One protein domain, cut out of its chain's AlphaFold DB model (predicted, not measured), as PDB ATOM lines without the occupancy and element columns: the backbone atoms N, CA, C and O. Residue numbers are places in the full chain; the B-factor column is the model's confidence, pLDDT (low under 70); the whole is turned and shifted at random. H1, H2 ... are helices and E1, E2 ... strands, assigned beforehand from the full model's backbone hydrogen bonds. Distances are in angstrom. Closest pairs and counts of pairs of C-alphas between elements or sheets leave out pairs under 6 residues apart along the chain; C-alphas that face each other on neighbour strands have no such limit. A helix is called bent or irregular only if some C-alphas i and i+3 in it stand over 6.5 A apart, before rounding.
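AT A GLANCE: This is residues 358 to 369 and 383 to 450 of the 849 residues of an uncharacterized protein of Gregarina niphandrodes (UniProt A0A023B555). What would one see first in this model? A strongly twisted wall of four strands, in the order E1, E3, E2, E4, has one long helix, H3, packed over one of its faces, in two layers. The short helix H2 sits on the same face near the last residues of E4, the short H1 only grazes the sheet, and an unnamed stretch, residues 383 to 394, runs by the E4 edge, where its residues 386 to 387 pair with residues 445 to 446 of E4. What are its parts and its size? The printed part has 80 residues with three named helices and four named strands, in the order H1, E1, H2, E2, E3, H3, E4; the sheet is antiparallel throughout and the class is mixed, helices and strands. The whole is compact and rounded, with a radius of gyration of the C-alphas of 11.5 A and spans of 30 by 28 by 26 A.

HOW THE PARTS SIT: Where does the printed part begin? H1, residues 358 to 362, is only just on the sheet, with 5 pairs of C-alphas within 10 A, and only grazes it with its residues 360 to 362. It only just touches H3, residues 427 to 437, with 3 pairs of C-alphas within 8 A, the closest being those of Leu 360 and Ala 433 at 6.7 A. How do the strands pair? The edge strand E1, residues 364 to 366, is antiparallel to E3, residues 415 to 419, at 120 degrees, with N 365 and O 416 2.9 A apart, within hydrogen-bond range. E3 forms a hairpin with E2, residues 401 to 407, antiparallel at 140 degrees, with N 403 and O 417 2.8 A apart. E2 is antiparallel to the other edge strand, E4, residues 441 to 448, at 160 degrees, with N 402 and O 447 2.8 A apart. What lies on the sheet? H2, residues 395 to 398, lies over E4, only just, with 3 of its 4 C-alphas on that strand and a height over the sheet of 8.0 A; its closest C-alphas to E4 are those of Cys 396 and Cys 448, 5.4 A apart. On the same face H3 lies over E2 at a height of 7.3 A, slantwise to it at 31 degrees on the local plane, only just, and the closest C-alphas of the two are those of Leu 403 and Ala 427, 6.8 A apart. E3, H3 and E4 form a split strand-helix-strand unit, two strands running the same way with E2 between them, and its crossover is right-handed. Are the helices' backbones well formed? Every O i to N i+4 pair is within hydrogen-bond range in H1, 6 of 7 are in H3, and H2 is too short for such a pair. H2 is irregular, only just, with C-alphas 395 and 398 6.53 A apart.

IN THESE COORDINATES: Where are the first elements? H1 begins at C-alpha 358, (114.691, 140.131, 69.686), and E1 follows after a tight link, from Arg 364 to Asn 366. H2 runs from Pro 395 to Gly 398. Which elements are long? E2 measures 20.1 A from C-alpha 401 to C-alpha 407, E3 measures 13.3 A from C-alpha 415 to C-alpha 419, and H3, which begins at C-alpha 427, (123.665, 136.711, 83.082), measures 15.4 A from its first to its last C-alpha. E4 measures 20.5 A and ends at C-alpha 448, (133.050, 141.035, 84.150).

THE WHOLE: How far does it reach? The two C-alphas farthest apart, those of Gln 439 and Glu 450, are 31.8 A apart. Is the printed part whole? Residues 370 to 382 are not printed, and C-alphas 369 and 383 are 12.9 A apart across this cut, in the link from E1 to H2. Of the links that are printed whole, none is long. Where is confidence low? The mean pLDDT of the printed part is 87.9, and residues 369, 383, 410 and 412 to 413 are under 70.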
ATOM      1  N   ARG A 358     114.429 138.708  69.971       93.12
ATOM      2  CA  ARG A 358     114.691 140.131  69.686       93.12
ATOM      3  C   ARG A 358     115.448 140.819  70.824       93.12
ATOM      4  O   ARG A 358     116.392 141.553  70.556       93.12
ATOM      5  N   GLU A 359     115.061 140.568  72.077       93.50
ATOM      6  CA  GLU A 359     115.790 141.075  73.250       93.50
ATOM      7  C   GLU A 359     117.212 140.486  73.294       93.50
ATOM      8  O   GLU A 359     118.171 141.231  73.458       93.50
ATOM      9  N   LEU A 360     117.379 139.182  73.034       94.81
ATOM     10  CA  LEU A 360     118.705 138.554  72.965       94.81
ATOM     11  C   LEU A 360     119.575 139.106  71.819       94.81
ATOM     12  O   LEU A 360     120.784 139.254  71.984       94.81
ATOM     13  N   ALA A 361     118.980 139.398  70.659       94.19
ATOM     14  CA  ALA A 361     119.687 139.986  69.525       94.19
ATOM     15  C   ALA A 361     120.167 141.416  69.817       94.19
ATOM     16  O   ALA A 361     121.253 141.780  69.376       94.19
ATOM     17  N   TRP A 362     119.409 142.198  70.593       92.56
ATOM     18  CA  TRP A 362     119.818 143.537  71.031       92.56
ATOM     19  C   TRP A 362     121.001 143.509  72.011       92.56
ATOM     20  O   TRP A 362     121.871 144.370  71.941       92.56
ATOM     21  N   LEU A 363     121.101 142.476  72.855       94.81
ATOM     22  CA  LEU A 363     122.249 142.269  73.749       94.81
ATOM     23  C   LEU A 363     123.540 141.859  73.020       94.81
ATOM     24  O   LEU A 363     124.580 141.714  73.663       94.81
ATOM     25  N   ARG A 364     123.495 141.600  71.708       94.56
ATOM     26  CA  ARG A 364     124.635 141.079  70.950       94.56
ATOM     27  C   ARG A 364     125.743 142.126  70.832       94.56
ATOM     28  O   ARG A 364     125.555 143.176  70.228       94.56
ATOM     29  N   THR A 365     126.929 141.785  71.318       91.12
ATOM     30  CA  THR A 365     128.134 142.612  71.218       91.12
ATOM     31  C   THR A 365     129.253 141.871  70.495       91.12
ATOM     32  O   THR A 365     129.328 140.635  70.484       91.12
ATOM     33  N   ASN A 366     130.158 142.639  69.887       87.50
ATOM     34  CA  ASN A 366     131.421 142.099  69.411       87.50
ATOM     35  C   ASN A 366     132.229 141.644  70.628       87.50
ATOM     36  O   ASN A 366     132.531 142.453  71.509       87.50
ATOM     37  N   CYS A 367     132.594 140.360  70.679       82.69
ATOM     38  CA  CYS A 367     133.584 139.923  71.655       82.69
ATOM     39  C   CYS A 367     134.863 140.746  71.428       82.69
ATOM     40  O   CYS A 367     135.324 140.789  70.282       82.69
ATOM     41  N   PRO A 368     135.451 141.381  72.462       78.75
ATOM     42  CA  PRO A 368     136.720 142.081  72.318       78.75
ATOM     43  C   PRO A 368     137.728 141.098  71.731       78.75
ATOM     44  O   PRO A 368     137.937 140.021  72.291       78.75
ATOM     45  N   GLY A 369     138.261 141.442  70.558       64.81
ATOM     46  CA  GLY A 369     138.993 140.511  69.714       64.81
ATOM     47  C   GLY A 369     140.223 139.972  70.425       64.81
ATOM     48  O   GLY A 369     141.258 140.633  70.470       64.81
ATOM     49  N   PRO A 383     141.882 139.777  81.667       65.00
ATOM     50  CA  PRO A 383     140.670 139.601  82.459       65.00
ATOM     51  C   PRO A 383     140.086 138.209  82.202       65.00
ATOM     52  O   PRO A 383     139.608 137.903  81.109       65.00
ATOM     53  N   LEU A 384     140.188 137.356  83.222       82.06
ATOM     54  CA  LEU A 384     139.986 135.920  83.102       82.06
ATOM     55  C   LEU A 384     138.511 135.605  82.822       82.06
ATOM     56  O   LEU A 384     137.646 135.884  83.653       82.06
ATOM     57  N   TRP A 385     138.222 134.980  81.679       89.00
ATOM     58  CA  TRP A 385     136.896 134.419  81.409       89.00
ATOM     59  C   TRP A 385     136.595 133.295  82.406       89.00
ATOM     60  O   TRP A 385     137.238 132.243  82.396       89.00
ATOM     61  N   MET A 386     135.599 133.500  83.261       92.88
ATOM     62  CA  MET A 386     135.186 132.531  84.275       92.88
ATOM     63  C   MET A 386     134.065 131.649  83.730       92.88
ATOM     64  O   MET A 386     133.077 132.159  83.202       92.88
ATOM     65  N   ARG A 387     134.178 130.322  83.870       92.50
ATOM     66  CA  ARG A 387     133.076 129.403  83.538       92.50
ATOM     67  C   ARG A 387     131.888 129.688  84.460       92.50
ATOM     68  O   ARG A 387     132.045 129.756  85.675       92.50
ATOM     69  N   MET A 388     130.707 129.840  83.877       92.06
ATOM     70  CA  MET A 388     129.474 130.137  84.596       92.06
ATOM     71  C   MET A 388     128.820 128.841  85.088       92.06
ATOM     72  O   MET A 388     128.421 128.002  84.279       92.06
ATOM     73  N   GLU A 389     128.686 128.686  86.404       88.12
ATOM     74  CA  GLU A 389     128.055 127.516  87.032       88.12
ATOM     75  C   GLU A 389     126.553 127.428  86.705       88.12
ATOM     76  O   GLU A 389     125.879 128.443  86.510       88.12
ATOM     77  N   GLU A 390     126.001 126.211  86.634       79.06
ATOM     78  CA  GLU A 390     124.573 126.006  86.331       79.06
ATOM     79  C   GLU A 390     123.672 126.596  87.424       79.06
ATOM     80  O   GLU A 390     122.759 127.367  87.115       79.06
ATOM     81  N   GLU A 391     124.008 126.290  88.677       76.69
ATOM     82  CA  GLU A 391     123.460 126.835  89.919       76.69
ATOM     83  C   GLU A 391     124.663 127.220  90.795       76.69
ATOM     84  O   GLU A 391     125.537 126.382  91.015       76.69
ATOM     85  N   GLY A 392     124.759 128.470  91.257       73.75
ATOM     86  CA  GLY A 392     125.972 128.948  91.930       73.75
ATOM     87  C   GLY A 392     125.932 130.423  92.321       73.75
ATOM     88  O   GLY A 392     124.881 131.070  92.274       73.75
ATOM     89  N   GLN A 393     127.086 130.964  92.717       82.38
ATOM     90  CA  GLN A 393     127.225 132.389  93.029       82.38
ATOM     91  C   GLN A 393     126.981 133.233  91.770       82.38
ATOM     92  O   GLN A 393     127.477 132.918  90.690       82.38
ATOM     93  N   TYR A 394     126.223 134.327  91.904       85.75
ATOM     94  CA  TYR A 394     125.937 135.204  90.771       85.75
ATOM     95  C   TYR A 394     127.251 135.793  90.206       85.75
ATOM     96  O   TYR A 394     128.042 136.358  90.975       85.75
ATOM     97  N   PRO A 395     127.512 135.671  88.889       89.12
ATOM     98  CA  PRO A 395     128.787 136.068  88.299       89.12
ATOM     99  C   PRO A 395     128.999 137.581  88.403       89.12
ATOM    100  O   PRO A 395     128.049 138.357  88.416       89.12
ATOM    101  N   CYS A 396     130.252 138.020  88.512       92.00
ATOM    102  CA  CYS A 396     130.587 139.441  88.698       92.00
ATOM    103  C   CYS A 396     130.001 140.079  89.972       92.00
ATOM    104  O   CYS A 396     130.006 141.296  90.111       92.00
ATOM    105  N   GLY A 397     129.494 139.281  90.920       88.75
ATOM    106  CA  GLY A 397     128.960 139.775  92.193       88.75
ATOM    107  C   GLY A 397     127.671 140.599  92.081       88.75
ATOM    108  O   GLY A 397     127.281 141.217  93.068       88.75
ATOM    109  N   GLY A 398     127.019 140.602  90.915       86.94
ATOM    110  CA  GLY A 398     125.814 141.392  90.637       86.94
ATOM    111  C   GLY A 398     125.982 142.460  89.555       86.94
ATOM    112  O   GLY A 398     124.975 142.971  89.066       86.94
ATOM    113  N   LEU A 399     127.234 142.752  89.186       90.44
ATOM    114  CA  LEU A 399     127.640 143.793  88.239       90.44
ATOM    115  C   LEU A 399     127.443 143.378  86.769       90.44
ATOM    116  O   LEU A 399     127.083 142.231  86.474       90.44
ATOM    117  N   SER A 400     127.687 144.317  85.853       94.50
ATOM    118  CA  SER A 400     127.611 144.094  84.406       94.50
ATOM    119  C   SER A 400     128.791 143.311  83.810       94.50
ATOM    120  O   SER A 400     129.836 143.103  84.439       94.50
ATOM    121  N   GLY A 401     128.614 142.835  82.576       95.50
ATOM    122  CA  GLY A 401     129.671 142.164  81.825       95.50
ATOM    123  C   GLY A 401     129.210 141.560  80.503       95.50
ATOM    124  O   GLY A 401     128.148 141.880  79.968       95.50
ATOM    125  N   GLN A 402     130.028 140.646  79.985       95.81
ATOM    126  CA  GLN A 402     129.820 139.936  78.725       95.81
ATOM    127  C   GLN A 402     129.771 138.420  78.940       95.81
ATOM    128  O   GLN A 402     130.622 137.836  79.616       95.81
ATOM    129  N   LEU A 403     128.778 137.773  78.336       95.56
ATOM    130  CA  LEU A 403     128.560 136.330  78.336       95.56
ATOM    131  C   LEU A 403     128.879 135.760  76.947       95.56
ATOM    132  O   LEU A 403     128.364 136.236  75.936       95.56
ATOM    133  N   ARG A 404     129.683 134.696  76.897       93.44
ATOM    134  CA  ARG A 404     130.004 133.943  75.675       93.44
ATOM    135  C   ARG A 404     129.728 132.466  75.909       93.44
ATOM    136  O   ARG A 404     130.219 131.907  76.883       93.44
ATOM    137  N   CYS A 405     128.990 131.810  75.019       92.62
ATOM    138  CA  CYS A 405     128.712 130.377  75.139       92.62
ATOM    139  C   CYS A 405     129.304 129.573  73.979       92.62
ATOM    140  O   CYS A 405     129.306 130.014  72.829       92.62
ATOM    141  N   GLN A 406     129.807 128.377  74.280       88.81
ATOM    142  CA  GLN A 406     130.289 127.426  73.283       88.81
ATOM    143  C   GLN A 406     129.116 126.788  72.529       88.81
ATOM    144  O   GLN A 406     128.075 126.492  73.117       88.81
ATOM    145  N   THR A 407     129.293 126.507  71.236       82.88
ATOM    146  CA  THR A 407     128.383 125.608  70.505       82.88
ATOM    147  C   THR A 407     128.871 124.167  70.625       82.88
ATOM    148  O   THR A 407     130.069 123.927  70.763       82.88
ATOM    149  N   ALA A 408     127.980 123.184  70.481       75.88
ATOM    150  CA  ALA A 408     128.341 121.760  70.537       75.88
ATOM    151  C   ALA A 408     129.334 121.265  69.458       75.88
ATOM    152  O   ALA A 408     129.703 120.096  69.467       75.88
ATOM    153  N   THR A 409     129.778 122.121  68.529       78.69
ATOM    154  CA  THR A 409     130.891 121.806  67.610       78.69
ATOM    155  C   THR A 409     132.267 122.175  68.183       78.69
ATOM    156  O   THR A 409     133.255 122.142  67.456       78.69
ATOM    157  N   ASN A 410     132.334 122.590  69.456       65.31
ATOM    158  CA  ASN A 410     133.491 123.205  70.125       65.31
ATOM    159  C   ASN A 410     134.070 124.441  69.411       65.31
ATOM    160  O   ASN A 410     135.089 124.984  69.835       65.31
ATOM    161  N   LYS A 411     133.395 124.954  68.375       70.94
ATOM    162  CA  LYS A 411     133.652 126.282  67.829       70.94
ATOM    163  C   LYS A 411     132.940 127.301  68.709       70.94
ATOM    164  O   LYS A 411     131.708 127.307  68.805       70.94
ATOM    165  N   THR A 412     133.720 128.150  69.363       61.31
ATOM    166  CA  THR A 412     133.228 129.359  70.015       61.31
ATOM    167  C   THR A 412     132.842 130.365  68.930       61.31
ATOM    168  O   THR A 412     133.719 130.838  68.210       61.31
ATOM    169  N   PRO A 413     131.556 130.726  68.766       65.81
ATOM    170  CA  PRO A 413     131.216 131.857  67.916       65.81
ATOM    171  C   PRO A 413     131.905 133.119  68.460       65.81
ATOM    172  O   PRO A 413     132.125 133.258  69.670       65.81
ATOM    173  N   ASN A 414     132.232 134.062  67.577       73.06
ATOM    174  CA  ASN A 414     132.772 135.381  67.947       73.06
ATOM    175  C   ASN A 414     131.667 136.332  68.447       73.06
ATOM    176  O   ASN A 414     131.735 137.542  68.263       73.06
ATOM    177  N   VAL A 415     130.618 135.762  69.042       88.94
ATOM    178  CA  VAL A 415     129.411 136.459  69.468       88.94
ATOM    179  C   VAL A 415     129.370 136.457  70.986       88.94
ATOM    180  O   VAL A 415     129.332 135.392  71.609       88.94
ATOM    181  N   CYS A 416     129.388 137.656  71.552       94.56
ATOM    182  CA  CYS A 416     129.211 137.898  72.969       94.56
ATOM    183  C   CYS A 416     127.839 138.543  73.189       94.56
ATOM    184  O   CYS A 416     127.239 139.100  72.266       94.56
ATOM    185  N   TYR A 417     127.329 138.431  74.409       96.00
ATOM    186  CA  TYR A 417     126.069 139.036  74.813       96.00
ATOM    187  C   TYR A 417     126.291 139.835  76.093       96.00
ATOM    188  O   TYR A 417     126.822 139.303  77.068       96.00
ATOM    189  N   ALA A 418     125.914 141.106  76.085       96.44
ATOM    190  CA  ALA A 418     125.970 141.965  77.255       96.44
ATOM    191  C   ALA A 418     124.940 141.529  78.315       96.44
ATOM    192  O   ALA A 418     123.886 140.983  77.979       96.44
ATOM    193  N   PHE A 419     125.240 141.750  79.596       95.50
ATOM    194  CA  PHE A 419     124.319 141.486  80.705       95.50
ATOM    195  C   PHE A 419     124.558 142.427  81.894       95.50
ATOM    196  O   PHE A 419     125.632 143.009  82.050       95.50
ATOM    197  N   GLY A 420     123.570 142.502  82.783       93.25
ATOM    198  CA  GLY A 420     123.606 143.230  84.051       93.25
ATOM    199  C   GLY A 420     122.809 144.530  84.009       93.25
ATOM    200  O   GLY A 420     121.957 144.719  83.141       93.25
ATOM    201  N   GLY A 421     123.105 145.420  84.962       89.50
ATOM    202  CA  GLY A 421     122.416 146.693  85.186       89.50
ATOM    203  C   GLY A 421     121.995 147.440  83.911       89.50
ATOM    204  O   GLY A 421     120.785 147.547  83.700       89.50
ATOM    205  N   PRO A 422     122.939 147.903  83.060       91.50
ATOM    206  CA  PRO A 422     122.655 148.765  81.904       91.50
ATOM    207  C   PRO A 422     121.610 148.210  80.936       91.50
ATOM    208  O   PRO A 422     120.828 148.977  80.379       91.50
ATOM    209  N   TRP A 423     121.595 146.886  80.753       93.88
ATOM    210  CA  TRP A 423     120.819 146.200  79.721       93.88
ATOM    211  C   TRP A 423     119.640 145.400  80.280       93.88
ATOM    212  O   TRP A 423     119.158 144.484  79.617       93.88
ATOM    213  N   THR A 424     119.174 145.713  81.494       91.69
ATOM    214  CA  THR A 424     118.007 145.099  82.159       91.69
ATOM    215  C   THR A 424     118.164 143.635  82.591       91.69
ATOM    216  O   THR A 424     117.734 143.285  83.695       91.69
ATOM    217  N   PHE A 425     118.751 142.772  81.764       92.38
ATOM    218  CA  PHE A 425     118.778 141.322  81.958       92.38
ATOM    219  C   PHE A 425     120.068 140.845  82.622       92.38
ATOM    220  O   PHE A 425     121.168 141.179  82.189       92.38
ATOM    221  N   ASP A 426     119.946 139.983  83.627       91.75
ATOM    222  CA  ASP A 426     121.103 139.335  84.239       91.75
ATOM    223  C   ASP A 426     121.695 138.181  83.410       91.75
ATOM    224  O   ASP A 426     121.053 137.621  82.519       91.75
ATOM    225  N   ALA A 427     122.921 137.775  83.760       93.19
ATOM    226  CA  ALA A 427     123.665 136.711  83.082       93.19
ATOM    227  C   ALA A 427     122.894 135.382  82.962       93.19
ATOM    228  O   ALA A 427     123.057 134.669  81.968       93.19
ATOM    229  N   PHE A 428     122.058 135.025  83.945       91.56
ATOM    230  CA  PHE A 428     121.281 133.783  83.908       91.56
ATOM    231  C   PHE A 428     120.126 133.891  82.910       91.56
ATOM    232  O   PHE A 428     119.897 132.950  82.149       91.56
ATOM    233  N   ALA A 429     119.446 135.041  82.849       91.00
ATOM    234  CA  ALA A 429     118.421 135.319  81.846       91.00
ATOM    235  C   ALA A 429     119.000 135.301  80.422       91.00
ATOM    236  O   ALA A 429     118.407 134.670  79.541       91.00
ATOM    237  N   VAL A 430     120.175 135.916  80.209       94.25
ATOM    238  CA  VAL A 430     120.876 135.870  78.913       94.25
ATOM    239  C   VAL A 430     121.256 134.427  78.556       94.25
ATOM    240  O   VAL A 430     120.914 133.951  77.473       94.25
ATOM    241  N   ARG A 431     121.874 133.674  79.477       93.44
ATOM    242  CA  ARG A 431     122.236 132.259  79.267       93.44
ATOM    243  C   ARG A 431     121.033 131.398  78.888       93.44
ATOM    244  O   ARG A 431     121.099 130.639  77.920       93.44
ATOM    245  N   ASP A 432     119.941 131.508  79.638       91.38
ATOM    246  CA  ASP A 432     118.715 130.739  79.407       91.38
ATOM    247  C   ASP A 432     118.013 131.159  78.101       91.38
ATOM    248  O   ASP A 432     117.227 130.385  77.555       91.38
ATOM    249  N   ALA A 433     118.276 132.356  77.567       93.19
ATOM    250  CA  ALA A 433     117.847 132.757  76.228       93.19
ATOM    251  C   ALA A 433     118.722 132.140  75.128       93.19
ATOM    252  O   ALA A 433     118.171 131.519  74.219       93.19
ATOM    253  N   ILE A 434     120.055 132.208  75.249       93.62
ATOM    254  CA  ILE A 434     120.993 131.577  74.298       93.62
ATOM    255  C   ILE A 434     120.725 130.065  74.215       93.62
ATOM    256  O   ILE A 434     120.619 129.516  73.122       93.62
ATOM    257  N   ARG A 435     120.511 129.394  75.359       92.12
ATOM    258  CA  ARG A 435     120.137 127.964  75.442       92.12
ATOM    259  C   ARG A 435     118.819 127.609  74.742       92.12
ATOM    260  O   ARG A 435     118.604 126.438  74.441       92.12
ATOM    261  N   ARG A 436     117.927 128.581  74.515       91.75
ATOM    262  CA  ARG A 436     116.637 128.377  73.830       91.75
ATOM    263  C   ARG A 436     116.698 128.723  72.342       91.75
ATOM    264  O   ARG A 436     116.069 128.015  71.564       91.75
ATOM    265  N   SER A 437     117.440 129.759  71.948       90.94
ATOM    266  CA  SER A 437     117.631 130.114  70.531       90.94
ATOM    267  C   SER A 437     118.602 129.164  69.820       90.94
ATOM    268  O   SER A 437     118.393 128.804  68.664       90.94
ATOM    269  N   GLN A 438     119.635 128.687  70.516       89.25
ATOM    270  CA  GLN A 438     120.624 127.757  69.977       89.25
ATOM    271  C   GLN A 438     120.376 126.350  70.535       89.25
ATOM    272  O   GLN A 438     120.574 126.087  71.717       89.25
ATOM    273  N   GLN A 439     119.991 125.398  69.680       78.81
ATOM    274  CA  GLN A 439     119.543 124.062  70.117       78.81
ATOM    275  C   GLN A 439     120.615 123.190  70.812       78.81
ATOM    276  O   GLN A 439     120.295 122.096  71.274       78.81
ATOM    277  N   ARG A 440     121.888 123.619  70.856       81.81
ATOM    278  CA  ARG A 440     123.013 122.878  71.463       81.81
ATOM    279  C   ARG A 440     124.107 123.807  72.012       81.81
ATOM    280  O   ARG A 440     125.208 123.879  71.459       81.81
ATOM    281  N   VAL A 441     123.792 124.516  73.092       82.25
ATOM    282  CA  VAL A 441     124.754 125.351  73.832       82.25
ATOM    283  C   VAL A 441     125.524 124.500  74.839       82.25
ATOM    284  O   VAL A 441     124.916 123.788  75.636       82.25
ATOM    285  N   GLY A 442     126.852 124.574  74.784       86.19
ATOM    286  CA  GLY A 442     127.761 123.975  75.755       86.19
ATOM    287  C   GLY A 442     128.002 124.893  76.955       86.19
ATOM    288  O   GLY A 442     127.089 125.556  77.453       86.19
ATOM    289  N   ASP A 443     129.249 124.940  77.417       91.12
ATOM    290  CA  ASP A 443     129.637 125.809  78.525       91.12
ATOM    291  C   ASP A 443     129.560 127.293  78.161       91.12
ATOM    292  O   ASP A 443     129.940 127.712  77.063       91.12
ATOM    293  N   CYS A 444     129.097 128.093  79.120       93.25
ATOM    294  CA  CYS A 444     129.109 129.547  79.040       93.25
ATOM    295  C   CYS A 444     130.179 130.127  79.962       93.25
ATOM    296  O   CYS A 444     130.421 129.624  81.060       93.25
ATOM    297  N   PHE A 445     130.797 131.205  79.504       93.62
ATOM    298  CA  PHE A 445     131.886 131.909  80.154       93.62
ATOM    299  C   PHE A 445     131.506 133.377  80.296       93.62
ATOM    300  O   PHE A 445     130.927 133.969  79.383       93.62
ATOM    301  N   VAL A 446     131.833 133.954  81.444       94.44
ATOM    302  CA  VAL A 446     131.561 135.345  81.784       94.44
ATOM    303  C   VAL A 446     132.870 136.107  81.919       94.44
ATOM    304  O   VAL A 446     133.793 135.664  82.604       94.44
ATOM    305  N   ARG A 447     132.907 137.289  81.311       94.56
ATOM    306  CA  ARG A 447     133.877 138.346  81.577       94.56
ATOM    307  C   ARG A 447     133.141 139.494  82.257       94.56
ATOM    308  O   ARG A 447     132.145 139.977  81.732       94.56
ATOM    309  N   CYS A 448     133.625 139.912  83.417       94.81
ATOM    310  CA  CYS A 448     133.050 141.035  84.150       94.81
ATOM    311  C   CYS A 448     133.560 142.361  83.600       94.81
ATOM    312  O   CYS A 448     134.727 142.450  83.206       94.81
ATOM    313  N   ASP A 449     132.710 143.383  83.619       93.38
ATOM    314  CA  ASP A 449     133.169 144.747  83.400       93.38
ATOM    315  C   ASP A 449     134.001 145.219  84.602       93.38
ATOM    316  O   ASP A 449     133.764 144.857  85.758       93.38
ATOM    317  N   GLU A 450     134.996 146.055  84.325       91.56
ATOM    318  CA  GLU A 450     135.596 146.898  85.355       91.56
ATOM    319  C   GLU A 450     134.590 147.983  85.748       91.56
ATOM    320  O   GLU A 450     133.839 148.456  84.898       91.56
TER     321      GLU A 450